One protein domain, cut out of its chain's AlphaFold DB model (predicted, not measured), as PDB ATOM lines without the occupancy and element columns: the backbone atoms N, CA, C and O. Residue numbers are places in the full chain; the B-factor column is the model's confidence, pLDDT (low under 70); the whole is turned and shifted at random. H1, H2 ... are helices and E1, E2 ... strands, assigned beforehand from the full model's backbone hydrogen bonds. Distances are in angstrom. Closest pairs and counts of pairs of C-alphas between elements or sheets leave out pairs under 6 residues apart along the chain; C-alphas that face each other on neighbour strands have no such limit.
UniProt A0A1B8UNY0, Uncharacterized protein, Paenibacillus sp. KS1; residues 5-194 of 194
ATOM      1  N   ILE A   5      41.522 -38.391  42.040       98.25
ATOM      2  CA  ILE A   5      42.044 -39.291  41.011       98.25
ATOM      3  C   ILE A   5      40.994 -39.448  39.908       98.25
ATOM      4  O   ILE A   5      39.794 -39.365  40.177       98.25
ATOM      5  N   THR A   6      41.431 -39.675  38.675       98.19
ATOM      6  CA  THR A   6      40.549 -39.900  37.526       98.19
ATOM      7  C   THR A   6      40.676 -41.333  37.035       98.19
ATOM      8  O   THR A   6      41.744 -41.764  36.603       98.19
ATOM      9  N   HIS A   7      39.572 -42.074  37.084       97.88
ATOM     10  CA  HIS A   7      39.449 -43.372  36.433       97.88
ATOM     11  C   HIS A   7      38.962 -43.159  34.997       97.88
ATOM     12  O   HIS A   7      37.812 -42.763  34.796       97.88
ATOM     13  N   TYR A   8      39.830 -43.402  34.015       96.00
ATOM     14  CA  TYR A   8      39.478 -43.381  32.593       96.00
ATOM     15  C   TYR A   8      38.982 -44.763  32.159       96.00
ATOM     16  O   TYR A   8      39.604 -45.779  32.472       96.00
ATOM     17  N   TYR A   9      37.861 -44.809  31.441       94.69
ATOM     18  CA  TYR A   9      37.239 -46.050  30.981       94.69
ATOM     19  C   TYR A   9      36.485 -45.839  29.667       94.69
ATOM     20  O   TYR A   9      36.164 -44.716  29.302       94.69
ATOM     21  N   ASN A  10      36.181 -46.923  28.950       89.00
ATOM     22  CA  ASN A  10      35.328 -46.857  27.761       89.00
ATOM     23  C   ASN A  10      33.843 -46.994  28.156       89.00
ATOM     24  O   ASN A  10      33.237 -46.023  28.593       89.00
ATOM     25  N   ALA A  11      33.248 -48.189  28.061       87.75
ATOM     26  CA  ALA A  11      31.807 -48.365  28.278       87.75
ATOM     27  C   ALA A  11      31.400 -48.565  29.750       87.75
ATOM     28  O   ALA A  11      30.423 -47.983  30.209       87.75
ATOM     29  N   VAL A  12      32.126 -49.406  30.493       92.69
ATOM     30  CA  VAL A  12      31.799 -49.771  31.884       92.69
ATOM     31  C   VAL A  12      33.037 -49.544  32.753       92.69
ATOM     32  O   VAL A  12      34.096 -50.071  32.399       92.69
ATOM     33  N   PRO A  13      32.937 -48.783  33.860       95.56
ATOM     34  CA  PRO A  13      34.082 -48.515  34.721       95.56
ATOM     35  C   PRO A  13      34.499 -49.763  35.507       95.56
ATOM     36  O   PRO A  13      33.742 -50.727  35.634       95.56
ATOM     37  N   PHE A  14      35.711 -49.720  36.058       96.38
ATOM     38  CA  PHE A  14      36.248 -50.701  37.005       96.38
ATOM     39  C   PHE A  14      36.327 -52.146  36.486       96.38
ATOM     40  O   PHE A  14      36.327 -53.108  37.256       96.38
ATOM     41  N   ARG A  15      36.445 -52.318  35.167       93.81
ATOM     42  CA  ARG A  15      36.824 -53.600  34.565       93.81
ATOM     43  C   ARG A  15      38.341 -53.752  34.583       93.81
ATOM     44  O   ARG A  15      39.066 -52.815  34.263       93.81
ATOM     45  N   SER A  16      38.807 -54.945  34.932       94.81
ATOM     46  CA  SER A  16      40.228 -55.281  34.974       94.81
ATOM     47  C   SER A  16      40.458 -56.623  34.299       94.81
ATOM     48  O   SER A  16      39.681 -57.555  34.507       94.81
ATOM     49  N   LEU A  17      41.548 -56.731  33.537       95.69
ATOM     50  CA  LEU A  17      42.013 -58.013  33.011       95.69
ATOM     51  C   LEU A  17      42.283 -58.998  34.160       95.69
ATOM     52  O   LEU A  17      41.907 -60.158  34.061       95.69
ATOM     53  N   SER A  18      42.803 -58.529  35.297       96.38
ATOM     54  CA  SER A  18      43.106 -59.366  36.472       96.38
ATOM     55  C   SER A  18      41.874 -59.954  37.173       96.38
ATOM     56  O   SER A  18      42.012 -60.791  38.064       96.38
ATOM     57  N   ALA A  19      40.668 -59.528  36.787       96.06
ATOM     58  CA  ALA A  19      39.415 -60.127  37.242       96.06
ATOM     59  C   ALA A  19      39.037 -61.395  36.454       96.06
ATOM     60  O   ALA A  19      38.146 -62.131  36.876       96.06
ATOM     61  N   LEU A  20      39.666 -61.615  35.299       96.81
ATOM     62  CA  LEU A  20      39.311 -62.648  34.333       96.81
ATOM     63  C   LEU A  20      40.190 -63.892  34.495       96.81
ATOM     64  O   LEU A  20      41.309 -63.831  35.011       96.81
ATOM     65  N   SER A  21      39.708 -65.033  34.001       96.19
ATOM     66  CA  SER A  21      40.597 -66.165  33.732       96.19
ATOM     67  C   SER A  21      41.576 -65.817  32.609       96.19
ATOM     68  O   SER A  21      41.285 -64.971  31.765       96.19
ATOM     69  N   ILE A  22      42.715 -66.513  32.542       95.25
ATOM     70  CA  ILE A  22      43.696 -66.285  31.470       95.25
ATOM     71  C   ILE A  22      43.060 -66.424  30.078       95.25
ATOM     72  O   ILE A  22      43.300 -65.595  29.211       95.25
ATOM     73  N   THR A  23      42.180 -67.410  29.875       96.88
ATOM     74  CA  THR A  23      41.497 -67.627  28.591       96.88
ATOM     75  C   THR A  23      40.576 -66.468  28.215       96.88
ATOM     76  O   THR A  23      40.518 -66.088  27.049       96.88
ATOM     77  N   GLU A  24      39.848 -65.899  29.175       97.69
ATOM     78  CA  GLU A  24      38.996 -64.727  28.938       97.69
ATOM     79  C   GLU A  24      39.832 -63.465  28.714       97.69
ATOM     80  O   GLU A  24      39.531 -62.687  27.812       97.69
ATOM     81  N   ALA A  25      40.906 -63.283  29.486       97.06
ATOM     82  CA  ALA A  25      41.816 -62.156  29.331       97.06
ATOM     83  C   ALA A  25      42.498 -62.146  27.958       97.06
ATOM     84  O   ALA A  25      42.592 -61.081  27.354       97.06
ATOM     85  N   MET A  26      42.920 -63.310  27.444       97.31
ATOM     86  CA  MET A  26      43.480 -63.424  26.091       97.31
ATOM     87  C   MET A  26      42.486 -62.938  25.039       97.31
ATOM     88  O   MET A  26      42.831 -62.072  24.247       97.31
ATOM     89  N   LYS A  27      41.233 -63.413  25.089       97.00
ATOM     90  CA  LYS A  27      40.188 -62.983  24.145       97.00
ATOM     91  C   LYS A  27      39.969 -61.475  24.181       97.00
ATOM     92  O   LYS A  27      39.925 -60.837  23.140       97.00
ATOM     93  N   VAL A  28      39.875 -60.897  25.380       95.94
ATOM     94  CA  VAL A  28      39.696 -59.447  25.536       95.94
ATOM     95  C   VAL A  28      40.892 -58.678  24.973       95.94
ATOM     96  O   VAL A  28      40.702 -57.661  24.316       95.94
ATOM     97  N   MET A  29      42.121 -59.137  25.212       96.12
ATOM     98  CA  MET A  29      43.313 -58.481  24.668       96.12
ATOM     99  C   MET A  29      43.401 -58.609  23.148       96.12
ATOM    100  O   MET A  29      43.721 -57.622  22.499       96.12
ATOM    101  N   GLU A  30      43.062 -59.768  22.580       95.38
ATOM    102  CA  GLU A  30      42.972 -59.973  21.129       95.38
ATOM    103  C   GLU A  30      41.933 -59.042  20.487       95.38
ATOM    104  O   GLU A  30      42.208 -58.445  19.451       95.38
ATOM    105  N   GLU A  31      40.765 -58.873  21.114       94.69
ATOM    106  CA  GLU A  31      39.704 -57.973  20.638       94.69
ATOM    107  C   GLU A  31      40.084 -56.489  20.727       94.69
ATOM    108  O   GLU A  31      39.634 -55.688  19.909       94.69
ATOM    109  N   LEU A  32      40.877 -56.111  21.735       92.56
ATOM    110  CA  LEU A  32      41.306 -54.728  21.948       92.56
ATOM    111  C   LEU A  32      42.574 -54.364  21.173       92.56
ATOM    112  O   LEU A  32      42.819 -53.179  20.979       92.56
ATOM    113  N   CYS A  33      43.399 -55.339  20.790       94.25
ATOM    114  CA  CYS A  33      44.712 -55.103  20.202       94.25
ATOM    115  C   CYS A  33      44.615 -54.324  18.883       94.25
ATOM    116  O   CYS A  33      43.998 -54.773  17.918       94.25
ATOM    117  N   ASP A  34      45.314 -53.193  18.816       91.81
ATOM    118  CA  ASP A  34      45.481 -52.396  17.603       91.81
ATOM    119  C   ASP A  34      46.852 -51.685  17.595       91.81
ATOM    120  O   ASP A  34      47.726 -51.978  18.412       91.81
ATOM    121  N   ASP A  35      47.072 -50.781  16.637       90.75
ATOM    122  CA  ASP A  35      48.312 -49.998  16.512       90.75
ATOM    123  C   ASP A  35      48.268 -48.645  17.253       90.75
ATOM    124  O   ASP A  35      49.130 -47.788  17.052       90.75
ATOM    125  N   THR A  36      47.262 -48.406  18.094       89.25
ATOM    126  CA  THR A  36      47.196 -47.202  18.925       89.25
ATOM    127  C   THR A  36      48.126 -47.333  20.132       89.25
ATOM    128  O   THR A  36      48.260 -48.427  20.684       89.25
ATOM    129  N   PRO A  37      48.698 -46.232  20.655       87.50
ATOM    130  CA  PRO A  37      49.580 -46.311  21.822       87.50
ATOM    131  C   PRO A  37      48.894 -46.859  23.091       87.50
ATOM    132  O   PRO A  37      49.560 -47.257  24.042       87.50
ATOM    133  N   ILE A  38      47.554 -46.877  23.138       87.06
ATOM    134  CA  ILE A  38      46.792 -47.411  24.277       87.06
ATOM    135  C   ILE A  38      46.656 -48.938  24.197       87.06
ATOM    136  O   ILE A  38      46.669 -49.595  25.246       87.06
ATOM    137  N   TYR A  39      46.508 -49.514  23.001       90.94
ATOM    138  CA  TYR A  39      46.226 -50.944  22.843       90.94
ATOM    139  C   TYR A  39      47.330 -51.746  22.145       90.94
ATOM    140  O   TYR A  39      47.291 -52.973  22.208       90.94
ATOM    141  N   GLU A  40      48.383 -51.110  21.617       91.94
ATOM    142  CA  GLU A  40      49.530 -51.819  21.021       91.94
ATOM    143  C   GLU A  40      50.252 -52.750  22.003       91.94
ATOM    144  O   GLU A  40      50.843 -53.754  21.609       91.94
ATOM    145  N   ARG A  41      50.136 -52.476  23.307       90.38
ATOM    146  CA  ARG A  41      50.628 -53.336  24.395       90.38
ATOM    147  C   ARG A  41      50.028 -54.748  24.398       90.38
ATOM    148  O   ARG A  41      50.571 -55.624  25.065       90.38
ATOM    149  N   PHE A  42      48.922 -54.972  23.688       95.12
ATOM    150  CA  PHE A  42      48.268 -56.277  23.576       95.12
ATOM    151  C   PHE A  42      48.758 -57.118  22.392       95.12
ATOM    152  O   PHE A  42      48.283 -58.239  22.233       95.12
ATOM    153  N   LYS A  43      49.746 -56.641  21.616       94.69
ATOM    154  CA  LYS A  43      50.395 -57.423  20.546       94.69
ATOM    155  C   LYS A  43      51.081 -58.692  21.060       94.69
ATOM    156  O   LYS A  43      51.133 -59.685  20.347       94.69
ATOM    157  N   GLU A  44      51.553 -58.665  22.306       94.62
ATOM    158  CA  GLU A  44      52.162 -59.804  23.003       94.62
ATOM    159  C   GLU A  44      51.338 -60.140  24.266       94.62
ATOM    160  O   GLU A  44      51.768 -59.868  25.393       94.62
ATOM    161  N   PRO A  45      50.116 -60.691  24.124       95.12
ATOM    162  CA  PRO A  45      49.126 -60.728  25.206       95.12
ATOM    163  C   PRO A  45      49.530 -61.646  26.368       95.12
ATOM    164  O   PRO A  45      49.262 -61.329  27.527       95.12
ATOM    165  N   VAL A  46      50.222 -62.756  26.086       95.25
ATOM    166  CA  VAL A  46      50.741 -63.665  27.125       95.25
ATOM    167  C   VAL A  46      51.796 -62.957  27.971       95.25
ATOM    168  O   VAL A  46      51.690 -62.936  29.196       95.25
ATOM    169  N   GLN A  47      52.767 -62.310  27.320       95.56
ATOM    170  CA  GLN A  47      53.812 -61.557  28.008       95.56
ATOM    171  C   GLN A  47      53.220 -60.386  28.801       95.56
ATOM    172  O   GLN A  47      53.596 -60.166  29.952       95.56
ATOM    173  N   TYR A  48      52.264 -59.652  28.223       96.25
ATOM    174  CA  TYR A  48      51.565 -58.579  28.924       96.25
ATOM    175  C   TYR A  48      50.874 -59.091  30.195       96.25
ATOM    176  O   TYR A  48      51.010 -58.483  31.259       96.25
ATOM    177  N   TRP A  49      50.165 -60.220  30.106       96.50
ATOM    178  CA  TRP A  49      49.480 -60.838  31.241       96.50
ATOM    179  C   TRP A  49      50.440 -61.241  32.362       96.50
ATOM    180  O   TRP A  49      50.209 -60.898  33.523       96.50
ATOM    181  N   GLU A  50      51.529 -61.932  32.030       96.12
ATOM    182  CA  GLU A  50      52.539 -62.353  33.006       96.12
ATOM    183  C   GLU A  50      53.190 -61.146  33.689       96.12
ATOM    184  O   GLU A  50      53.227 -61.077  34.920       96.12
ATOM    185  N   ASN A  51      53.598 -60.145  32.901       96.12
ATOM    186  CA  ASN A  51      54.182 -58.906  33.412       96.12
ATOM    187  C   ASN A  51      53.209 -58.151  34.327       96.12
ATOM    188  O   ASN A  51      53.619 -57.582  35.338       96.12
ATOM    189  N   ARG A  52      51.916 -58.144  33.989       96.75
ATOM    190  CA  ARG A  52      50.874 -57.514  34.801       96.75
ATOM    191  C   ARG A  52      50.724 -58.213  36.148       96.75
ATOM    192  O   ARG A  52      50.700 -57.535  37.172       96.75
ATOM    193  N   LEU A  53      50.643 -59.543  36.163       96.88
ATOM    194  CA  LEU A  53      50.545 -60.309  37.409       96.88
ATOM    195  C   LEU A  53      51.791 -60.126  38.282       96.88
ATOM    196  O   LEU A  53      51.679 -60.011  39.505       96.88
ATOM    197  N   GLU A  54      52.978 -60.085  37.678       97.56
ATOM    198  CA  GLU A  54      54.226 -59.816  38.393       97.56
ATOM    199  C   GLU A  54      54.218 -58.408  39.010       97.56
ATOM    200  O   GLU A  54      54.430 -58.260  40.219       97.56
ATOM    201  N   ALA A  55      53.888 -57.391  38.207       98.06
ATOM    202  CA  ALA A  55      53.817 -56.005  38.649       98.06
ATOM    203  C   ALA A  55      52.779 -55.822  39.764       98.06
ATOM    204  O   ALA A  55      53.109 -55.236  40.788       98.06
ATOM    205  N   GLU A  56      51.564 -56.369  39.633       98.38
ATOM    206  CA  GLU A  56      50.513 -56.282  40.660       98.38
ATOM    207  C   GLU A  56      50.938 -56.936  41.983       98.38
ATOM    208  O   GLU A  56      50.694 -56.377  43.057       98.38
ATOM    209  N   ASN A  57      51.624 -58.083  41.931       98.25
ATOM    210  CA  ASN A  57      52.165 -58.730  43.128       98.25
ATOM    211  C   ASN A  57      53.238 -57.868  43.806       98.25
ATOM    212  O   ASN A  57      53.212 -57.701  45.031       98.25
ATOM    213  N   TRP A  58      54.161 -57.297  43.027       98.38
ATOM    214  CA  TRP A  58      55.155 -56.348  43.532       98.38
ATOM    215  C   TRP A  58      54.483 -55.136  44.189       98.38
ATOM    216  O   TRP A  58      54.767 -54.832  45.350       98.38
ATOM    217  N   LEU A  59      53.541 -54.509  43.487       98.38
ATOM    218  CA  LEU A  59      52.784 -53.337  43.924       98.38
ATOM    219  C   LEU A  59      52.106 -53.596  45.267       98.38
ATOM    220  O   LEU A  59      52.266 -52.839  46.224       98.38
ATOM    221  N   ARG A  60      51.402 -54.728  45.357       98.56
ATOM    222  CA  ARG A  60      50.665 -55.127  46.550       98.56
ATOM    223  C   ARG A  60      51.582 -55.345  47.749       98.56
ATOM    224  O   ARG A  60      51.221 -54.983  48.870       98.56
ATOM    225  N   ASN A  61      52.747 -55.952  47.534       98.50
ATOM    226  CA  ASN A  61      53.718 -56.203  48.596       98.50
ATOM    227  C   ASN A  61      54.375 -54.902  49.067       98.50
ATOM    228  O   ASN A  61      54.378 -54.631  50.266       98.50
ATOM    229  N   ARG A  62      54.830 -54.049  48.142       98.38
ATOM    230  CA  ARG A  62      55.420 -52.747  48.487       98.38
ATOM    231  C   ARG A  62      54.426 -51.818  49.169       98.38
ATOM    232  O   ARG A  62      54.782 -51.136  50.127       98.38
ATOM    233  N   PHE A  63      53.167 -51.833  48.742       98.69
ATOM    234  CA  PHE A  63      52.129 -51.055  49.406       98.69
ATOM    235  C   PHE A  63      51.930 -51.502  50.861       98.69
ATOM    236  O   PHE A  63      51.860 -50.666  51.759       98.69
ATOM    237  N   LYS A  64      51.922 -52.815  51.124       98.56
ATOM    238  CA  LYS A  64      51.854 -53.355  52.493       98.56
ATOM    239  C   LYS A  64      53.057 -52.977  53.351       98.56
ATOM    240  O   LYS A  64      52.874 -52.647  54.518       98.56
ATOM    241  N   GLU A  65      54.265 -53.010  52.792       98.31
ATOM    242  CA  GLU A  65      55.488 -52.580  53.491       98.31
ATOM    243  C   GLU A  65      55.401 -51.119  53.950       98.31
ATOM    244  O   GLU A  65      55.913 -50.767  55.011       98.31
ATOM    245  N   LYS A  66      54.690 -50.280  53.190       97.88
ATOM    246  CA  LYS A  66      54.410 -48.876  53.517       97.88
ATOM    247  C   LYS A  66      53.221 -48.676  54.470       97.88
ATOM    248  O   LYS A  66      52.829 -47.543  54.723       97.88
ATOM    249  N   GLY A  67      52.638 -49.751  55.007       98.12
ATOM    250  CA  GLY A  67      51.477 -49.695  55.906       98.12
ATOM    251  C   GLY A  67      50.115 -49.716  55.201       98.12
ATOM    252  O   GLY A  67      49.080 -49.609  55.866       98.12
ATOM    253  N   GLY A  68      50.101 -49.891  53.877       98.19
ATOM    254  CA  GLY A  68      48.897 -50.099  53.080       98.19
ATOM    255  C   GLY A  68      48.143 -51.374  53.465       98.19
ATOM    256  O   GLY A  68      48.733 -52.363  53.908       98.19
ATOM    257  N   VAL A  69      46.820 -51.385  53.278       98.38
ATOM    258  CA  VAL A  69      45.970 -52.546  53.593       98.38
ATOM    259  C   VAL A  69      45.129 -52.908  52.371       98.38
ATOM    260  O   VAL A  69      43.925 -52.647  52.353       98.38
ATOM    261  N   PRO A  70      45.736 -53.540  51.349       97.94
ATOM    262  CA  PRO A  70      45.012 -53.898  50.144       97.94
ATOM    263  C   PRO A  70      43.933 -54.942  50.448       97.94
ATOM    264  O   PRO A  70      44.251 -56.071  50.850       97.94
ATOM    265  N   LYS A  71      42.668 -54.536  50.287       98.12
ATOM    266  CA  LYS A  71      41.472 -55.355  50.536       98.12
ATOM    267  C   LYS A  71      41.231 -56.329  49.396       98.12
ATOM    268  O   LYS A  71      40.893 -57.485  49.642       98.12
ATOM    269  N   ASP A  72      41.497 -55.877  48.179       98.25
ATOM    270  CA  ASP A  72      41.339 -56.650  46.962       98.25
ATOM    271  C   ASP A  72      42.663 -57.271  46.479       98.25
ATOM    272  O   ASP A  72      43.764 -56.959  46.959       98.25
ATOM    273  N   LYS A  73      42.550 -58.240  45.562       96.88
ATOM    274  CA  LYS A  73      43.700 -58.985  45.016       96.88
ATOM    275  C   LYS A  73      44.488 -58.182  43.981       96.88
ATOM    276  O   LYS A  73      45.706 -58.305  43.942       96.88
ATOM    277  N   TYR A  74      43.786 -57.383  43.192       97.94
ATOM    278  CA  TYR A  74      44.307 -56.468  42.180       97.94
ATOM    279  C   TYR A  74      43.690 -55.087  42.430       97.94
ATOM    280  O   TYR A  74      42.651 -55.025  43.090       97.94
ATOM    281  N   PRO A  75      44.294 -53.998  41.937       98.31
ATOM    282  CA  PRO A  75      43.732 -52.671  42.111       98.31
ATOM    283  C   PRO A  75      42.810 -52.263  40.955       98.31
ATOM    284  O   PRO A  75      42.934 -52.744  39.823       98.31
ATOM    285  N   PHE A  76      41.943 -51.283  41.208       98.50
ATOM    286  CA  PHE A  76      41.406 -50.441  40.141       98.50
ATOM    287  C   PHE A  76      42.381 -49.313  39.822       98.50
ATOM    288  O   PHE A  76      42.841 -48.593  40.708       98.50
ATOM    289  N   TYR A  77      42.674 -49.157  38.537       97.81
ATOM    290  CA  TYR A  77      43.658 -48.207  38.036       97.81
ATOM    291  C   TYR A  77      43.023 -46.849  37.769       97.81
ATOM    292  O   TYR A  77      41.931 -46.756  37.210       97.81
ATOM    293  N   SER A  78      43.690 -45.788  38.194       98.06
ATOM    294  CA  SER A  78      43.302 -44.392  37.985       98.06
ATOM    295  C   SER A  78      44.556 -43.536  37.815       98.06
ATOM    296  O   SER A  78      45.674 -44.020  37.965       98.06
ATOM    297  N   VAL A  79      44.381 -42.253  37.527       97.69
ATOM    298  CA  VAL A  79      45.463 -41.269  37.436       97.69
ATOM    299  C   VAL A  79      45.312 -40.234  38.545       97.69
ATOM    300  O   VAL A  79      44.194 -39.830  38.850       97.69
ATOM    301  N   LEU A  80      46.410 -39.778  39.148       97.38
ATOM    302  CA  LEU A  80      46.397 -38.625  40.052       97.38
ATOM    303  C   LEU A  80      46.044 -37.341  39.291       97.38
ATOM    304  O   LEU A  80      46.773 -36.935  38.390       97.38
ATOM    305  N   GLY A  81      44.959 -36.667  39.677       95.62
ATOM    306  CA  GLY A  81      44.455 -35.520  38.923       95.62
ATOM    307  C   GLY A  81      43.921 -35.956  37.559       95.62
ATOM    308  O   GLY A  81      43.030 -36.802  37.495       95.62
ATOM    309  N   THR A  82      44.440 -35.370  36.483       93.62
ATOM    310  CA  THR A  82      44.094 -35.683  35.088       93.62
ATOM    311  C   THR A  82      45.317 -36.196  34.330       93.62
ATOM    312  O   THR A  82      46.455 -35.941  34.719       93.62
ATOM    313  N   ALA A  83      45.080 -36.925  33.241       91.50
ATOM    314  CA  ALA A  83      46.091 -37.273  32.252       91.50
ATOM    315  C   ALA A  83      45.804 -36.509  30.960       91.50
ATOM    316  O   ALA A  83      45.087 -37.005  30.087       91.50
ATOM    317  N   ASP A  84      46.405 -35.329  30.816       91.69
ATOM    318  CA  ASP A  84      46.227 -34.481  29.632       91.69
ATOM    319  C   ASP A  84      46.582 -35.235  28.345       91.69
ATOM    320  O   ASP A  84      45.919 -35.069  27.326       91.69
ATOM    321  N   TRP A  85      47.571 -36.134  28.393       93.25
ATOM    322  CA  TRP A  85      47.904 -37.003  27.265       93.25
ATOM    323  C   TRP A  85      46.711 -37.863  26.819       93.25
ATOM    324  O   TRP A  85      46.407 -37.903  25.631       93.25
ATOM    325  N   ILE A  86      46.001 -38.512  27.756       92.06
ATOM    326  CA  ILE A  86      44.851 -39.383  27.446       92.06
ATOM    327  C   ILE A  86      43.697 -38.548  26.889       92.06
ATOM    328  O   ILE A  86      43.092 -38.927  25.890       92.06
ATOM    329  N   GLU A  87      43.411 -37.403  27.508       93.69
ATOM    330  CA  GLU A  87      42.321 -36.515  27.089       93.69
ATOM    331  C   GLU A  87      42.587 -35.905  25.702       93.69
ATOM    332  O   GLU A  87      41.710 -35.922  24.834       93.69
ATOM    333  N   ASN A  88      43.817 -35.452  25.444       94.06
ATOM    334  CA  ASN A  88      44.228 -34.923  24.142       94.06
ATOM    335  C   ASN A  88      44.249 -36.015  23.065       94.06
ATOM    336  O   ASN A  88      43.796 -35.785  21.938       94.06
ATOM    337  N   TYR A  89      44.737 -37.214  23.397       93.25
ATOM    338  CA  TYR A  89      44.726 -38.351  22.480       93.25
ATOM    339  C   TYR A  89      43.291 -38.735  22.109       93.25
ATOM    340  O   TYR A  89      42.976 -38.873  20.928       93.25
ATOM    341  N   ALA A  90      42.393 -38.820  23.094       92.00
ATOM    342  CA  ALA A  90      40.995 -39.144  22.852       92.00
ATOM    343  C   ALA A  90      40.290 -38.090  21.989       92.00
ATOM    344  O   ALA A  90      39.629 -38.431  21.008       92.00
ATOM    345  N   SER A  91      40.507 -36.808  22.294       92.88
ATOM    346  CA  SER A  91      39.965 -35.686  21.522       92.88
ATOM    347  C   SER A  91      40.454 -35.677  20.067       92.88
ATOM    348  O   SER A  91      39.660 -35.515  19.142       92.88
ATOM    349  N   SER A  92      41.752 -35.905  19.843       94.19
ATOM    350  CA  SER A  92      42.354 -35.862  18.500       94.19
ATOM    351  C   SER A  92      42.021 -37.071  17.623       94.19
ATOM    352  O   SER A  92      41.994 -36.942  16.399       94.19
ATOM    353  N   THR A  93      41.755 -38.232  18.222       92.06
ATOM    354  CA  THR A  93      41.469 -39.482  17.496       92.06
ATOM    355  C   THR A  93      39.984 -39.832  17.434       92.06
ATOM    356  O   THR A  93      39.599 -40.728  16.686       92.06
ATOM    357  N   GLY A  94      39.139 -39.144  18.208       90.94
ATOM    358  CA  GLY A  94      37.737 -39.517  18.385       90.94
ATOM    359  C   GLY A  94      37.547 -40.789  19.220       90.94
ATOM    360  O   GLY A  94      36.473 -41.391  19.173       90.94
ATOM    361  N   LEU A  95      38.570 -41.222  19.968       88.69
ATOM    362  CA  LEU A  95      38.469 -42.371  20.864       88.69
ATOM    363  C   LEU A  95      37.435 -42.084  21.959       88.69
ATOM    364  O   LEU A  95      37.527 -41.095  22.685       88.69
ATOM    365  N   ASN A  96      36.470 -42.989  22.114       89.81
ATOM    366  CA  ASN A  96      35.478 -42.881  23.173       89.81
ATOM    367  C   ASN A  96      36.118 -43.160  24.542       89.81
ATOM    368  O   ASN A  96      36.442 -44.306  24.866       89.81
ATOM    369  N   VAL A  97      36.269 -42.111  25.349       92.00
ATOM    370  CA  VAL A  97      36.779 -42.182  26.721       92.00
ATOM    371  C   VAL A  97      35.813 -41.453  27.645       92.00
ATOM    372  O   VAL A  97      35.573 -40.256  27.513       92.00
ATOM    373  N   ASN A  98      35.291 -42.189  28.617       94.62
ATOM    374  CA  ASN A  98      34.600 -41.655  29.775       94.62
ATOM    375  C   ASN A  98      35.575 -41.521  30.947       94.62
ATOM    376  O   ASN A  98      36.615 -42.183  31.014       94.62
ATOM    377  N   PHE A  99      35.217 -40.676  31.908       95.94
ATOM    378  CA  PHE A  99      36.010 -40.474  33.111       95.94
ATOM    379  C   PHE A  99      35.129 -40.435  34.356       95.94
ATOM    380  O   PHE A  99      33.974 -40.010  34.328       95.94
ATOM    381  N   LEU A 100      35.696 -40.875  35.474       96.94
ATOM    382  CA  LEU A 100      35.114 -40.736  36.799       96.94
ATOM    383  C   LEU A 100      36.150 -40.088  37.714       96.94
ATOM    384  O   LEU A 100      37.188 -40.683  38.002       96.94
ATOM    385  N   ARG A 101      35.860 -38.867  38.172       97.44
ATOM    386  CA  ARG A 101      36.698 -38.158  39.147       97.44
ATOM    387  C   ARG A 101      36.280 -38.563  40.551       97.44
ATOM    388  O   ARG A 101      35.160 -38.279  40.971       97.44
ATOM    389  N   ILE A 102      37.183 -39.226  41.260       98.06
ATOM    390  CA  ILE A 102      36.958 -39.748  42.604       98.06
ATOM    391  C   ILE A 102      37.756 -38.881  43.588       98.06
ATOM    392  O   ILE A 102      38.983 -38.810  43.467       98.06
ATOM    393  N   PRO A 103      37.105 -38.199  44.548       97.81
ATOM    394  CA  PRO A 103      37.799 -37.365  45.524       97.81
ATOM    395  C   PRO A 103      38.783 -38.192  46.351       97.81
ATOM    396  O   PRO A 103      38.421 -39.235  46.883       97.81
ATOM    397  N   LEU A 104      40.010 -37.708  46.534       97.38
ATOM    398  CA  LEU A 104      41.007 -38.397  47.359       97.38
ATOM    399  C   LEU A 104      40.617 -38.445  48.840       97.38
ATOM    400  O   LEU A 104      41.110 -39.294  49.574       97.38
ATOM    401  N   SER A 105      39.726 -37.555  49.279       97.00
ATOM    402  CA  SER A 105      39.230 -37.481  50.656       97.00
ATOM    403  C   SER A 105      38.420 -38.700  51.102       97.00
ATOM    404  O   SER A 105      38.248 -38.879  52.305       97.00
ATOM    405  N   ILE A 106      37.937 -39.539  50.177       97.81
ATOM    406  CA  ILE A 106      37.216 -40.773  50.532       97.81
ATOM    407  C   ILE A 106      38.160 -41.940  50.848       97.81
ATOM    408  O   ILE A 106      37.711 -42.961  51.360       97.81
ATOM    409  N   PHE A 107      39.450 -41.804  50.526       97.75
ATOM    410  CA  PHE A 107      40.462 -42.830  50.746       97.75
ATOM    411  C   PHE A 107      41.335 -42.483  51.951       97.75
ATOM    412  O   PHE A 107      41.691 -41.324  52.177       97.75
ATOM    413  N   SER A 108      41.739 -43.504  52.703       96.75
ATOM    414  CA  SER A 108      42.828 -43.393  53.671       96.75
ATOM    415  C   SER A 108      44.165 -43.793  53.038       96.75
ATOM    416  O   SER A 108      44.212 -44.346  51.939       96.75
ATOM    417  N   GLU A 109      45.270 -43.602  53.767       95.69
ATOM    418  CA  GLU A 109      46.595 -44.098  53.344       95.69
ATOM    419  C   GLU A 109      46.643 -45.618  53.132       95.69
ATOM    420  O   GLU A 109      47.570 -46.136  52.519       95.69
ATOM    421  N   LYS A 110      45.639 -46.340  53.640       98.00
ATOM    422  CA  LYS A 110      45.550 -47.794  53.564       98.00
ATOM    423  C   LYS A 110      44.851 -48.295  52.305       98.00
ATOM    424  O   LYS A 110      44.951 -49.488  52.027       98.00
ATOM    425  N   ASP A 111      44.164 -47.420  51.572       98.19
ATOM    426  CA  ASP A 111      43.259 -47.809  50.484       98.19
ATOM    427  C   ASP A 111      43.835 -47.562  49.087       98.19
ATOM    428  O   ASP A 111      43.399 -48.202  48.132       98.19
ATOM    429  N   VAL A 112      44.795 -46.644  48.949       98.31
ATOM    430  CA  VAL A 112      45.331 -46.221  47.651       98.31
ATOM    431  C   VAL A 112      46.853 -46.114  47.688       98.31
ATOM    432  O   VAL A 112      47.426 -45.555  48.627       98.31
ATOM    433  N   SER A 113      47.495 -46.641  46.650       98.69
ATOM    434  CA  SER A 113      48.918 -46.448  46.379       98.69
ATOM    435  C   SER A 113      49.127 -45.711  45.067       98.69
ATOM    436  O   SER A 113      48.179 -45.514  44.306       98.69
ATOM    437  N   PHE A 114      50.369 -45.313  44.806       98.56
ATOM    438  CA  PHE A 114      50.725 -44.617  43.580       98.56
ATOM    439  C   PHE A 114      52.093 -45.038  43.053       98.56
ATOM    440  O   PHE A 114      52.983 -45.398  43.829       98.56
ATOM    441  N   THR A 115      52.282 -44.903  41.744       98.31
ATOM    442  CA  THR A 115      53.568 -45.085  41.058       98.31
ATOM    443  C   THR A 115      53.800 -43.965  40.046       98.31
ATOM    444  O   THR A 115      52.864 -43.295  39.611       98.31
ATOM    445  N   LEU A 116      55.066 -43.766  39.679       95.25
ATOM    446  CA  LEU A 116      55.469 -42.893  38.580       95.25
ATOM    447  C   LEU A 116      56.391 -43.684  37.630       95.25
ATOM    448  O   LEU A 116      57.437 -44.158  38.096       95.25
ATOM    449  N   PRO A 117      56.035 -43.854  36.340       92.62
ATOM    450  CA  PRO A 117      54.705 -43.656  35.734       92.62
ATOM    451  C   PRO A 117      53.755 -44.814  36.091       92.62
ATOM    452  O   PRO A 117      53.622 -45.143  37.274       92.62
ATOM    453  N   ASP A 118      53.094 -45.444  35.115       94.06
ATOM    454  CA  ASP A 118      52.312 -46.654  35.362       94.06
ATOM    455  C   ASP A 118      53.148 -47.740  36.042       94.06
ATOM    456  O   ASP A 118      54.379 -47.781  35.959       94.06
ATOM    457  N   SER A 119      52.467 -48.602  36.779       96.75
ATOM    458  CA  SER A 119      53.132 -49.553  37.653       96.75
ATOM    459  C   SER A 119      53.945 -50.623  36.938       96.75
ATOM    460  O   SER A 119      54.934 -51.073  37.515       96.75
ATOM    461  N   MET A 120      53.593 -51.014  35.709       95.56
ATOM    462  CA  MET A 120      54.389 -51.983  34.950       95.56
ATOM    463  C   MET A 120      55.716 -51.348  34.535       95.56
ATOM    464  O   MET A 120      56.779 -51.919  34.790       95.56
ATOM    465  N   VAL A 121      55.669 -50.127  33.997       94.88
ATOM    466  CA  VAL A 121      56.877 -49.379  33.630       94.88
ATOM    467  C   VAL A 121      57.704 -49.040  34.869       94.88
ATOM    468  O   VAL A 121      58.913 -49.271  34.880       94.88
ATOM    469  N   SER A 122      57.078 -48.563  35.949       96.38
ATOM    470  CA  SER A 122      57.788 -48.236  37.190       96.38
ATOM    471  C   SER A 122      58.469 -49.469  37.795       96.38
ATOM    472  O   SER A 122      59.619 -49.385  38.236       96.38
ATOM    473  N   PHE A 123      57.808 -50.630  37.758       96.69
ATOM    474  CA  PHE A 123      58.383 -51.899  38.196       96.69
ATOM    475  C   PHE A 123      59.621 -52.283  37.370       96.69
ATOM    476  O   PHE A 123      60.679 -52.554  37.948       96.69
ATOM    477  N   TRP A 124      59.534 -52.228  36.037       94.44
ATOM    478  CA  TRP A 124      60.668 -52.521  35.154       94.44
ATOM    479  C   TRP A 124      61.825 -51.543  35.352       94.44
ATOM    480  O   TRP A 124      62.969 -51.969  35.484       94.44
ATOM    481  N   MET A 125      61.547 -50.243  35.473       93.62
ATOM    482  CA  MET A 125      62.580 -49.240  35.745       93.62
ATOM    483  C   MET A 125      63.278 -49.486  37.088       93.62
ATOM    484  O   MET A 125      64.485 -49.284  37.192       93.62
ATOM    485  N   GLY A 126      62.553 -49.946  38.111       94.25
ATOM    486  CA  GLY A 126      63.133 -50.327  39.401       94.25
ATOM    487  C   GLY A 126      64.049 -51.551  39.332       94.25
ATOM    488  O   GLY A 126      65.052 -51.612  40.053       94.25
ATOM    489  N   ARG A 127      63.705 -52.512  38.469       94.00
ATOM    490  CA  ARG A 127      64.473 -53.741  38.232       94.00
ATOM    491  C   ARG A 127      65.730 -53.463  37.409       94.00
ATOM    492  O   ARG A 127      66.828 -53.786  37.858       94.00
ATOM    493  N   ASP A 128      65.556 -52.831  36.253       93.44
ATOM    494  CA  ASP A 128      66.580 -52.736  35.208       93.44
ATOM    495  C   ASP A 128      67.421 -51.457  35.326       93.44
ATOM    496  O   ASP A 128      68.548 -51.412  34.841       93.44
ATOM    497  N   LYS A 129      66.900 -50.434  36.019       93.44
ATOM    498  CA  LYS A 129      67.579 -49.164  36.327       93.44
ATOM    499  C   LYS A 129      68.271 -48.530  35.108       93.44
ATOM    500  O   LYS A 129      69.475 -48.275  35.161       93.44
ATOM    501  N   PRO A 130      67.533 -48.259  34.014       88.25
ATOM    502  CA  PRO A 130      68.114 -47.704  32.793       88.25
ATOM    503  C   PRO A 130      68.733 -46.323  33.044       88.25
ATOM    504  O   PRO A 130      68.057 -45.431  33.552       88.25
ATOM    505  N   GLU A 131      69.994 -46.127  32.657       85.81
ATOM    506  CA  GLU A 131      70.777 -44.923  32.992       85.81
ATOM    507  C   GLU A 131      70.143 -43.609  32.499       85.81
ATOM    508  O   GLU A 131      70.219 -42.596  33.185       85.81
ATOM    509  N   GLU A 132      69.464 -43.635  31.350       85.25
ATOM    510  CA  GLU A 132      68.898 -42.442  30.705       85.25
ATOM    511  C   GLU A 132      67.712 -41.828  31.472       85.25
ATOM    512  O   GLU A 132      67.563 -40.609  31.506       85.25
ATOM    513  N   TYR A 133      66.888 -42.661  32.119       81.62
ATOM    514  CA  TYR A 133      65.622 -42.230  32.733       81.62
ATOM    515  C   TYR A 133      65.507 -42.601  34.214       81.62
ATOM    516  O   TYR A 133      64.604 -42.137  34.905       81.62
ATOM    517  N   TYR A 134      66.360 -43.479  34.745       91.69
ATOM    518  CA  TYR A 134      66.191 -43.982  36.104       91.69
ATOM    519  C   TYR A 134      66.482 -42.907  37.155       91.69
ATOM    520  O   TYR A 134      67.584 -42.380  37.272       91.69
ATOM    521  N   ASN A 135      65.490 -42.653  38.004       92.06
ATOM    522  CA  ASN A 135      65.616 -41.801  39.166       92.06
ATOM    523  C   ASN A 135      65.103 -42.574  40.378       92.06
ATOM    524  O   ASN A 135      63.899 -42.778  40.526       92.06
ATOM    525  N   ALA A 136      66.014 -42.972  41.266       93.94
ATOM    526  CA  ALA A 136      65.696 -43.790  42.439       93.94
ATOM    527  C   ALA A 136      64.689 -43.136  43.404       93.94
ATOM    528  O   ALA A 136      64.094 -43.833  44.225       93.94
ATOM    529  N   LYS A 137      64.486 -41.813  43.315       93.88
ATOM    530  CA  LYS A 137      63.466 -41.096  44.091       93.88
ATOM    531  C   LYS A 137      62.043 -41.408  43.615       93.88
ATOM    532  O   LYS A 137      61.122 -41.307  44.419       93.88
ATOM    533  N   TYR A 138      61.862 -41.753  42.340       93.69
ATOM    534  CA  TYR A 138      60.549 -41.868  41.698       93.69
ATOM    535  C   TYR A 138      60.277 -43.263  41.129       93.69
ATOM    536  O   TYR A 138      59.193 -43.806  41.322       93.69
ATOM    537  N   HIS A 139      61.258 -43.853  40.448       95.19
ATOM    538  CA  HIS A 139      61.080 -45.076  39.668       95.19
ATOM    539  C   HIS A 139      61.343 -46.320  40.519       95.19
ATOM    540  O   HIS A 139      62.266 -46.345  41.340       95.19
ATOM    541  N   GLY A 140      60.518 -47.356  40.341       96.12
ATOM    542  CA  GLY A 140      60.574 -48.559  41.172       96.12
ATOM    543  C   GLY A 140      60.123 -48.331  42.614       96.12
ATOM    544  O   GLY A 140      60.468 -49.122  43.495       96.12
ATOM    545  N   GLN A 141      59.383 -47.249  42.863       97.38
ATOM    546  CA  GLN A 141      58.842 -46.895  44.169       97.38
ATOM    547  C   GLN A 141      57.318 -46.997  44.154       97.38
ATOM    548  O   GLN A 141      56.669 -46.656  43.167       97.38
ATOM    549  N   VAL A 142      56.760 -47.440  45.280       98.38
ATOM    550  CA  VAL A 142      55.324 -47.364  45.560       98.38
ATOM    551  C   VAL A 142      55.130 -46.343  46.665       98.38
ATOM    552  O   VAL A 142      55.746 -46.454  47.729       98.38
ATOM    553  N   PHE A 143      54.282 -45.359  46.393       98.19
ATOM    554  CA  PHE A 143      54.000 -44.253  47.293       98.19
ATOM    555  C   PHE A 143      52.633 -44.412  47.947       98.19
ATOM    556  O   PHE A 143      51.682 -44.880  47.317       98.19
ATOM    557  N   ILE A 144      52.522 -43.975  49.197       97.81
ATOM    558  CA  ILE A 144      51.232 -43.789  49.873       97.81
ATOM    559  C   ILE A 144      50.703 -42.367  49.666       97.81
ATOM    560  O   ILE A 144      51.393 -41.480  49.159       97.81
ATOM    561  N   LEU A 145      49.455 -42.138  50.076       96.19
ATOM    562  CA  LEU A 145      48.749 -40.878  49.844       96.19
ATOM    563  C   LEU A 145      49.488 -39.631  50.360       96.19
ATOM    564  O   LEU A 145      49.555 -38.632  49.644       96.19
ATOM    565  N   SER A 146      50.043 -39.655  51.573       95.56
ATOM    566  CA  SER A 146      50.806 -38.516  52.109       95.56
ATOM    567  C   SER A 146      52.116 -38.277  51.368       95.56
ATOM    568  O   SER A 146      52.443 -37.126  51.070       95.56
ATOM    569  N   GLU A 147      52.837 -39.345  51.019       96.38
ATOM    570  CA  GLU A 147      54.062 -39.265  50.222       96.38
ATOM    571  C   GLU A 147      53.761 -38.580  48.887       96.38
ATOM    572  O   GLU A 147      54.359 -37.550  48.592       96.38
ATOM    573  N   VAL A 148      52.751 -39.036  48.142       95.19
ATOM    574  CA  VAL A 148      52.353 -38.398  46.877       95.19
ATOM    575  C   VAL A 148      51.911 -36.954  47.052       95.19
ATOM    576  O   VAL A 148      52.342 -36.102  46.278       95.19
ATOM    577  N   LYS A 149      51.107 -36.638  48.074       93.00
ATOM    578  CA  LYS A 149      50.673 -35.254  48.335       93.00
ATOM    579  C   LYS A 149      51.839 -34.312  48.628       93.00
ATOM    580  O   LYS A 149      51.755 -33.134  48.292       93.00
ATOM    581  N   SER A 150      52.900 -34.815  49.256       92.44
ATOM    582  CA  SER A 150      54.102 -34.029  49.547       92.44
ATOM    583  C   SER A 150      55.080 -33.968  48.372       92.44
ATOM    584  O   SER A 150      55.741 -32.951  48.177       92.44
ATOM    585  N   MET A 151      55.176 -35.046  47.591       92.31
ATOM    586  CA  MET A 151      56.178 -35.201  46.539       92.31
ATOM    587  C   MET A 151      55.723 -34.650  45.196       92.31
ATOM    588  O   MET A 151      56.549 -34.087  44.488       92.31
ATOM    589  N   MET A 152      54.454 -34.825  44.824       92.56
ATOM    590  CA  MET A 152      53.955 -34.421  43.512       92.56
ATOM    591  C   MET A 152      53.577 -32.944  43.542       92.56
ATOM    592  O   MET A 152      52.553 -32.547  44.096       92.56
ATOM    593  N   THR A 153      54.436 -32.122  42.943       91.56
ATOM    594  CA  THR A 153      54.203 -30.694  42.714       91.56
ATOM    595  C   THR A 153      53.705 -30.461  41.292       91.56
ATOM    596  O   THR A 153      53.856 -31.321  40.422       91.56
ATOM    597  N   THR A 154      53.149 -29.279  41.024       88.12
ATOM    598  CA  THR A 154      52.791 -28.868  39.657       88.12
ATOM    599  C   THR A 154      53.993 -28.944  38.713       88.12
ATOM    600  O   THR A 154      53.856 -29.427  37.597       88.12
ATOM    601  N   ASP A 155      55.183 -28.556  39.180       90.19
ATOM    602  CA  ASP A 155      56.407 -28.623  38.375       90.19
ATOM    603  C   ASP A 155      56.787 -30.063  38.015       90.19
ATOM    604  O   ASP A 155      57.207 -30.317  36.891       90.19
ATOM    605  N   ILE A 156      56.620 -31.021  38.933       90.38
ATOM    606  CA  ILE A 156      56.868 -32.440  38.635       90.38
ATOM    607  C   ILE A 156      55.834 -32.960  37.636       90.38
ATOM    608  O   ILE A 156      56.215 -33.583  36.650       90.38
ATOM    609  N   MET A 157      54.549 -32.657  37.844       90.50
ATOM    610  CA  MET A 157      53.483 -33.097  36.935       90.50
ATOM    611  C   MET A 157      53.643 -32.529  35.518       90.50
ATOM    612  O   MET A 157      53.398 -33.235  34.546       90.50
ATOM    613  N   ASN A 158      54.118 -31.290  35.387       89.56
ATOM    614  CA  ASN A 158      54.374 -30.669  34.086       89.56
ATOM    615  C   ASN A 158      55.610 -31.242  33.370       89.56
ATOM    616  O   ASN A 158      55.766 -31.025  32.174       89.56
ATOM    617  N   ASN A 159      56.489 -31.957  34.080       90.50
ATOM    618  CA  ASN A 159      57.739 -32.492  33.537       90.50
ATOM    619  C   ASN A 159      57.759 -34.029  33.438       90.50
ATOM    620  O   ASN A 159      58.812 -34.592  33.130       90.50
ATOM    621  N   LEU A 160      56.632 -34.721  33.659       91.38
ATOM    622  CA  LEU A 160      56.581 -36.194  33.696       91.38
ATOM    623  C   LEU A 160      57.128 -36.849  32.423       91.38
ATOM    624  O   LEU A 160      57.830 -37.848  32.519       91.38
ATOM    625  N   GLU A 161      56.861 -36.279  31.246       90.12
ATOM    626  CA  GLU A 161      57.343 -36.822  29.967       90.12
ATOM    627  C   GLU A 161      58.878 -36.880  29.896       90.12
ATOM    628  O   GLU A 161      59.438 -37.827  29.355       90.12
ATOM    629  N   SER A 162      59.572 -35.921  30.517       88.06
ATOM    630  CA  SER A 162      61.041 -35.919  30.583       88.06
ATOM    631  C   SER A 162      61.616 -36.944  31.568       88.06
ATOM    632  O   SER A 162      62.819 -37.196  31.570       88.06
ATOM    633  N   MET A 163      60.771 -37.519  32.426       87.81
ATOM    634  CA  MET A 163      61.173 -38.441  33.486       87.81
ATOM    635  C   MET A 163      60.965 -39.908  33.104       87.81
ATOM    636  O   MET A 163      61.318 -40.788  33.882       87.81
ATOM    637  N   ILE A 164      60.392 -40.194  31.937       88.44
ATOM    638  CA  ILE A 164      59.960 -41.542  31.557       88.44
ATOM    639  C   ILE A 164      60.479 -41.910  30.166       88.44
ATOM    640  O   ILE A 164      60.754 -41.019  29.362       88.44
ATOM    641  N   PRO A 165      60.599 -43.211  29.847       87.62
ATOM    642  CA  PRO A 165      60.994 -43.638  28.513       87.62
ATOM    643  C   PRO A 165      60.039 -43.100  27.445       87.62
ATOM    644  O   PRO A 165      58.814 -43.123  27.622       87.62
ATOM    645  N   LYS A 166      60.591 -42.679  26.304       84.81
ATOM    646  CA  LYS A 166      59.804 -42.216  25.156       84.81
ATOM    647  C   LYS A 166      58.760 -43.263  24.747       84.81
ATOM    648  O   LYS A 166      59.077 -44.441  24.626       84.81
ATOM    649  N   GLY A 167      57.531 -42.812  24.497       82.88
ATOM    650  CA  GLY A 167      56.395 -43.683  24.168       82.88
ATOM    651  C   GLY A 167      55.587 -44.135  25.387       82.88
ATOM    652  O   GLY A 167      54.483 -44.641  25.222       82.88
ATOM    653  N   THR A 168      56.075 -43.891  26.606       87.81
ATOM    654  CA  THR A 168      55.272 -44.065  27.822       87.81
ATOM    655  C   THR A 168      54.293 -42.905  27.968       87.81
ATOM    656  O   THR A 168      54.625 -41.755  27.678       87.81
ATOM    657  N   ILE A 169      53.089 -43.188  28.458       90.81
ATOM    658  CA  ILE A 169      52.096 -42.151  28.729       90.81
ATOM    659  C   ILE A 169      52.472 -41.430  30.045       90.81
ATOM    660  O   ILE A 169      52.600 -42.087  31.081       90.81
ATOM    661  N   PRO A 170      52.631 -40.091  30.049       92.56
ATOM    662  CA  PRO A 170      53.099 -39.346  31.214       92.56
ATOM    663  C   PRO A 170      51.986 -39.091  32.233       92.56
ATOM    664  O   PRO A 170      51.296 -38.075  32.184       92.56
ATOM    665  N   TYR A 171      51.823 -40.004  33.188       95.00
ATOM    666  CA  TYR A 171      50.947 -39.811  34.344       95.00
ATOM    667  C   TYR A 171      51.501 -40.454  35.616       95.00
ATOM    668  O   TYR A 171      52.305 -41.382  35.572       95.00
ATOM    669  N   VAL A 172      51.027 -39.972  36.766       96.94
ATOM    670  CA  VAL A 172      51.176 -40.661  38.053       96.94
ATOM    671  C   VAL A 172      49.980 -41.587  38.217       96.94
ATOM    672  O   VAL A 172      48.833 -41.133  38.279       96.94
ATOM    673  N   GLU A 173      50.234 -42.888  38.256       98.06
ATOM    674  CA  GLU A 173      49.185 -43.890  38.399       98.06
ATOM    675  C   GLU A 173      48.753 -43.982  39.861       98.06
ATOM    676  O   GLU A 173      49.585 -43.977  40.765       98.06
ATOM    677  N   ALA A 174      47.447 -44.074  40.084       98.50
ATOM    678  CA  ALA A 174      46.831 -44.364  41.363       98.50
ATOM    679  C   ALA A 174      46.219 -45.767  41.312       98.50
ATOM    680  O   ALA A 174      45.430 -46.083  40.419       98.50
ATOM    681  N   GLN A 175      46.555 -46.602  42.290       98.75
ATOM    682  CA  GLN A 175      46.039 -47.958  42.427       98.75
ATOM    683  C   GLN A 175      45.104 -48.024  43.633       98.75
ATOM    684  O   GLN A 175      45.538 -47.916  44.781       98.75
ATOM    685  N   ILE A 176      43.808 -48.185  43.372       98.69
ATOM    686  CA  ILE A 176      42.768 -48.292  44.396       98.69
ATOM    687  C   ILE A 176      42.654 -49.757  44.819       98.69
ATOM    688  O   ILE A 176      42.211 -50.596  44.039       98.69
ATOM    689  N   TRP A 177      43.005 -50.058  46.066       98.62
ATOM    690  CA  TRP A 177      43.024 -51.415  46.620       98.62
ATOM    691  C   TRP A 177      41.804 -51.773  47.469       98.62
ATOM    692  O   TRP A 177      41.769 -52.841  48.086       98.62
ATOM    693  N   ASN A 178      40.847 -50.855  47.551       98.06
ATOM    694  CA  ASN A 178      39.574 -51.037  48.221       98.06
ATOM    695  C   ASN A 178      38.456 -50.742  47.217       98.06
ATOM    696  O   ASN A 178      38.011 -49.598  47.066       98.06
ATOM    697  N   HIS A 179      38.049 -51.779  46.483       98.12
ATOM    698  CA  HIS A 179      37.050 -51.680  45.422       98.12
ATOM    699  C   HIS A 179      35.703 -51.193  45.951       98.12
ATOM    700  O   HIS A 179      35.016 -50.443  45.260       98.12
ATOM    701  N   GLU A 180      35.342 -51.566  47.180       98.12
ATOM    702  CA  GLU A 180      34.084 -51.166  47.807       98.12
ATOM    703  C   GLU A 180      33.951 -49.637  47.886       98.12
ATOM    704  O   GLU A 180      32.910 -49.097  47.514       98.12
ATOM    705  N   ILE A 181      35.012 -48.923  48.283       97.88
ATOM    706  CA  ILE A 181      35.001 -47.453  48.358       97.88
ATOM    707  C   ILE A 181      34.721 -46.834  46.979       97.88
ATOM    708  O   ILE A 181      33.855 -45.964  46.852       97.88
ATOM    709  N   ALA A 182      35.418 -47.298  45.938       97.62
ATOM    710  CA  ALA A 182      35.260 -46.776  44.579       97.62
ATOM    711  C   ALA A 182      33.882 -47.102  43.980       97.62
ATOM    712  O   ALA A 182      33.236 -46.233  43.387       97.62
ATOM    713  N   MET A 183      33.401 -48.331  44.177       97.50
ATOM    714  CA  MET A 183      32.095 -48.777  43.689       97.50
ATOM    715  C   MET A 183      30.946 -48.051  44.392       97.50
ATOM    716  O   MET A 183      30.008 -47.612  43.729       97.50
ATOM    717  N   ASN A 184      31.028 -47.860  45.713       97.75
ATOM    718  CA  ASN A 184      30.029 -47.101  46.468       97.75
ATOM    719  C   ASN A 184      29.968 -45.645  46.000       97.75
ATOM    720  O   ASN A 184      28.876 -45.110  45.804       97.75
ATOM    721  N   PHE A 185      31.123 -45.017  45.755       97.62
ATOM    722  CA  PHE A 185      31.170 -43.674  45.184       97.62
ATOM    723  C   PHE A 185      30.460 -43.610  43.824       97.62
ATOM    724  O   PHE A 185      29.580 -42.771  43.634       97.62
ATOM    725  N   TYR A 186      30.783 -44.522  42.904       96.62
ATOM    726  CA  TYR A 186      30.165 -44.570  41.577       96.62
ATOM    727  C   TYR A 186      28.651 -44.809  41.624       96.62
ATOM    728  O   TYR A 186      27.893 -44.090  40.973       96.62
ATOM    729  N   ASN A 187      28.193 -45.764  42.435       96.00
ATOM    730  CA  ASN A 187      26.770 -46.069  42.574       96.00
ATOM    731  C   ASN A 187      25.981 -44.869  43.115       96.00
ATOM    732  O   ASN A 187      24.902 -44.567  42.609       96.00
ATOM    733  N   ASN A 188      26.539 -44.138  44.085       94.50
ATOM    734  CA  ASN A 188      25.912 -42.929  44.620       94.50
ATOM    735  C   ASN A 188      25.812 -41.811  43.570       94.50
ATOM    736  O   ASN A 188      24.791 -41.134  43.502       94.50
ATOM    737  N   GLN A 189      26.826 -41.642  42.714       90.62
ATOM    738  CA  GLN A 189      26.751 -40.697  41.590       90.62
ATOM    739  C   GLN A 189      25.631 -41.082  40.613       90.62
ATOM    740  O   GLN A 189      24.857 -40.226  40.199       90.62
ATOM    741  N   MET A 190      25.494 -42.372  40.297       86.31
ATOM    742  CA  MET A 190      24.454 -42.868  39.386       86.31
ATOM    743  C   MET A 190      23.038 -42.757  39.957       86.31
ATOM    744  O   MET A 190      22.089 -42.580  39.195       86.31
ATOM    745  N   LEU A 191      22.877 -42.848  41.279       81.88
ATOM    746  CA  LEU A 191      21.596 -42.601  41.942       81.88
ATOM    747  C   LEU A 191      21.196 -41.123  41.887       81.88
ATOM    748  O   LEU A 191      20.025 -40.838  41.681       81.88
ATOM    749  N   ASN A 192      22.153 -40.201  42.006       76.50
ATOM    750  CA  ASN A 192      21.892 -38.756  41.948       76.50
ATOM    751  C   ASN A 192      21.587 -38.234  40.530       76.50
ATOM    752  O   ASN A 192      21.187 -37.083  40.377       76.50
ATOM    753  N   LEU A 193      21.815 -39.053  39.499       72.94
ATOM    754  CA  LEU A 193      21.506 -38.744  38.099       72.94
ATOM    755  C   LEU A 193      20.115 -39.246  37.663       72.94
ATOM    756  O   LEU A 193      19.726 -39.009  36.519       72.94
ATOM    757  N   LYS A 194      19.396 -39.958  38.540       54.41
ATOM    758  CA  LYS A 194      18.025 -40.444  38.326       54.41
ATOM    759  C   LYS A 194      17.018 -39.566  39.054       54.41
ATOM    760  O   LYS A 194      15.915 -39.402  38.492       54.41
TER     761      LYS A 194
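Overview. This is residues 5 to 194 of the 194 residues of an uncharacterized protein of Paenibacillus sp. KS1 (UniProt A0A1B8UNY0). A strongly twisted sheet of five short strands forms the core, with helices set round it: the long H2 and H4 near E4 and E5, H5 over E4, H8 across E3, and H3 grazing it. H1 packs on the first residues of H2, away from the sheet, and the short H6 and H7 are also off the sheet. The printed part has 190 residues, with eight named helices and five named strands in the order E1 H1 H2 E2 H3 E3 E4 H4 H5 H6 H7 E5 H8. The sheet runs E3 E1 E2 E5 E4, all antiparallel, and the class is mixed, helices and strands. The whole is compact, with a radius of gyration of the C-alphas of 16.2 A and spans of 51 by 37 by 34 A.

Arrangement. The sheet runs E3, residues 98 to 103, E1, residues 5 to 9, E2, residues 76 to 80, E5, residues 173 to 176, and E4, residues 112 to 115. Within hydrogen-bond range are N 7 and O 100 for E1 and E3, 2.9 A, N 6 and O 79 for E1 and E2, 2.8 A, N 78 and O 174 for E2 and E5, 2.8 A, and N 175 and O 113 for E5 and E4, 2.8 A. H3, residues 84 to 93, only grazes the sheet, with residues 86 to 90. E2, H3 and E3 form a split strand-helix-strand unit, two strands of one sheet joined through a helix, with E1 between them in the sheet, and its crossover is right-handed. H2, residues 45 to 65, and H4, residues 119 to 128, are on one face of the sheet, making two layers, strands and helices. H4 touches H2 about perpendicular, at 85 degrees, the closest C-alphas being those of Ala 55 and Met 120, 5.5 A. H1, residues 22 to 32, touches H2 at residues 45 to 49 alone, the closest C-alphas being those of Met 29 and Pro 45, 6.3 A. H5, residues 145 to 151, is on the sheet at a height of 9.7 A. H8, residues 179 to 192, lies over E3 at a height of 10.0 A and runs across the strands, at 70 degrees to E3 on the local plane. H6, residues 154 to 158, and H7, residues 160 to 163, meet only through their link. Every O i to N i+4 pair is within hydrogen-bond range in H1, H2, H3, H4, H5, H6 and H8; H7 is too short for such a pair.

Along the chain. E1 begins at C-alpha 5, (42.044, -39.291, 41.011). H2 spans 30.1 A, H8 20.2 A and E3 16.6 A from first to last C-alpha. H8 ends at C-alpha 192, (21.892, -38.756, 41.948).

Size, cuts and confidence. The C-alphas of Glu 131 and Lys 194 are farthest apart, 53.2 A. The printed part has no cut; the links E1 to H1, H1 to H2 and H4 to H5 are long. Mean pLDDT of the printed part is 94.2, and residue 194 is under 70.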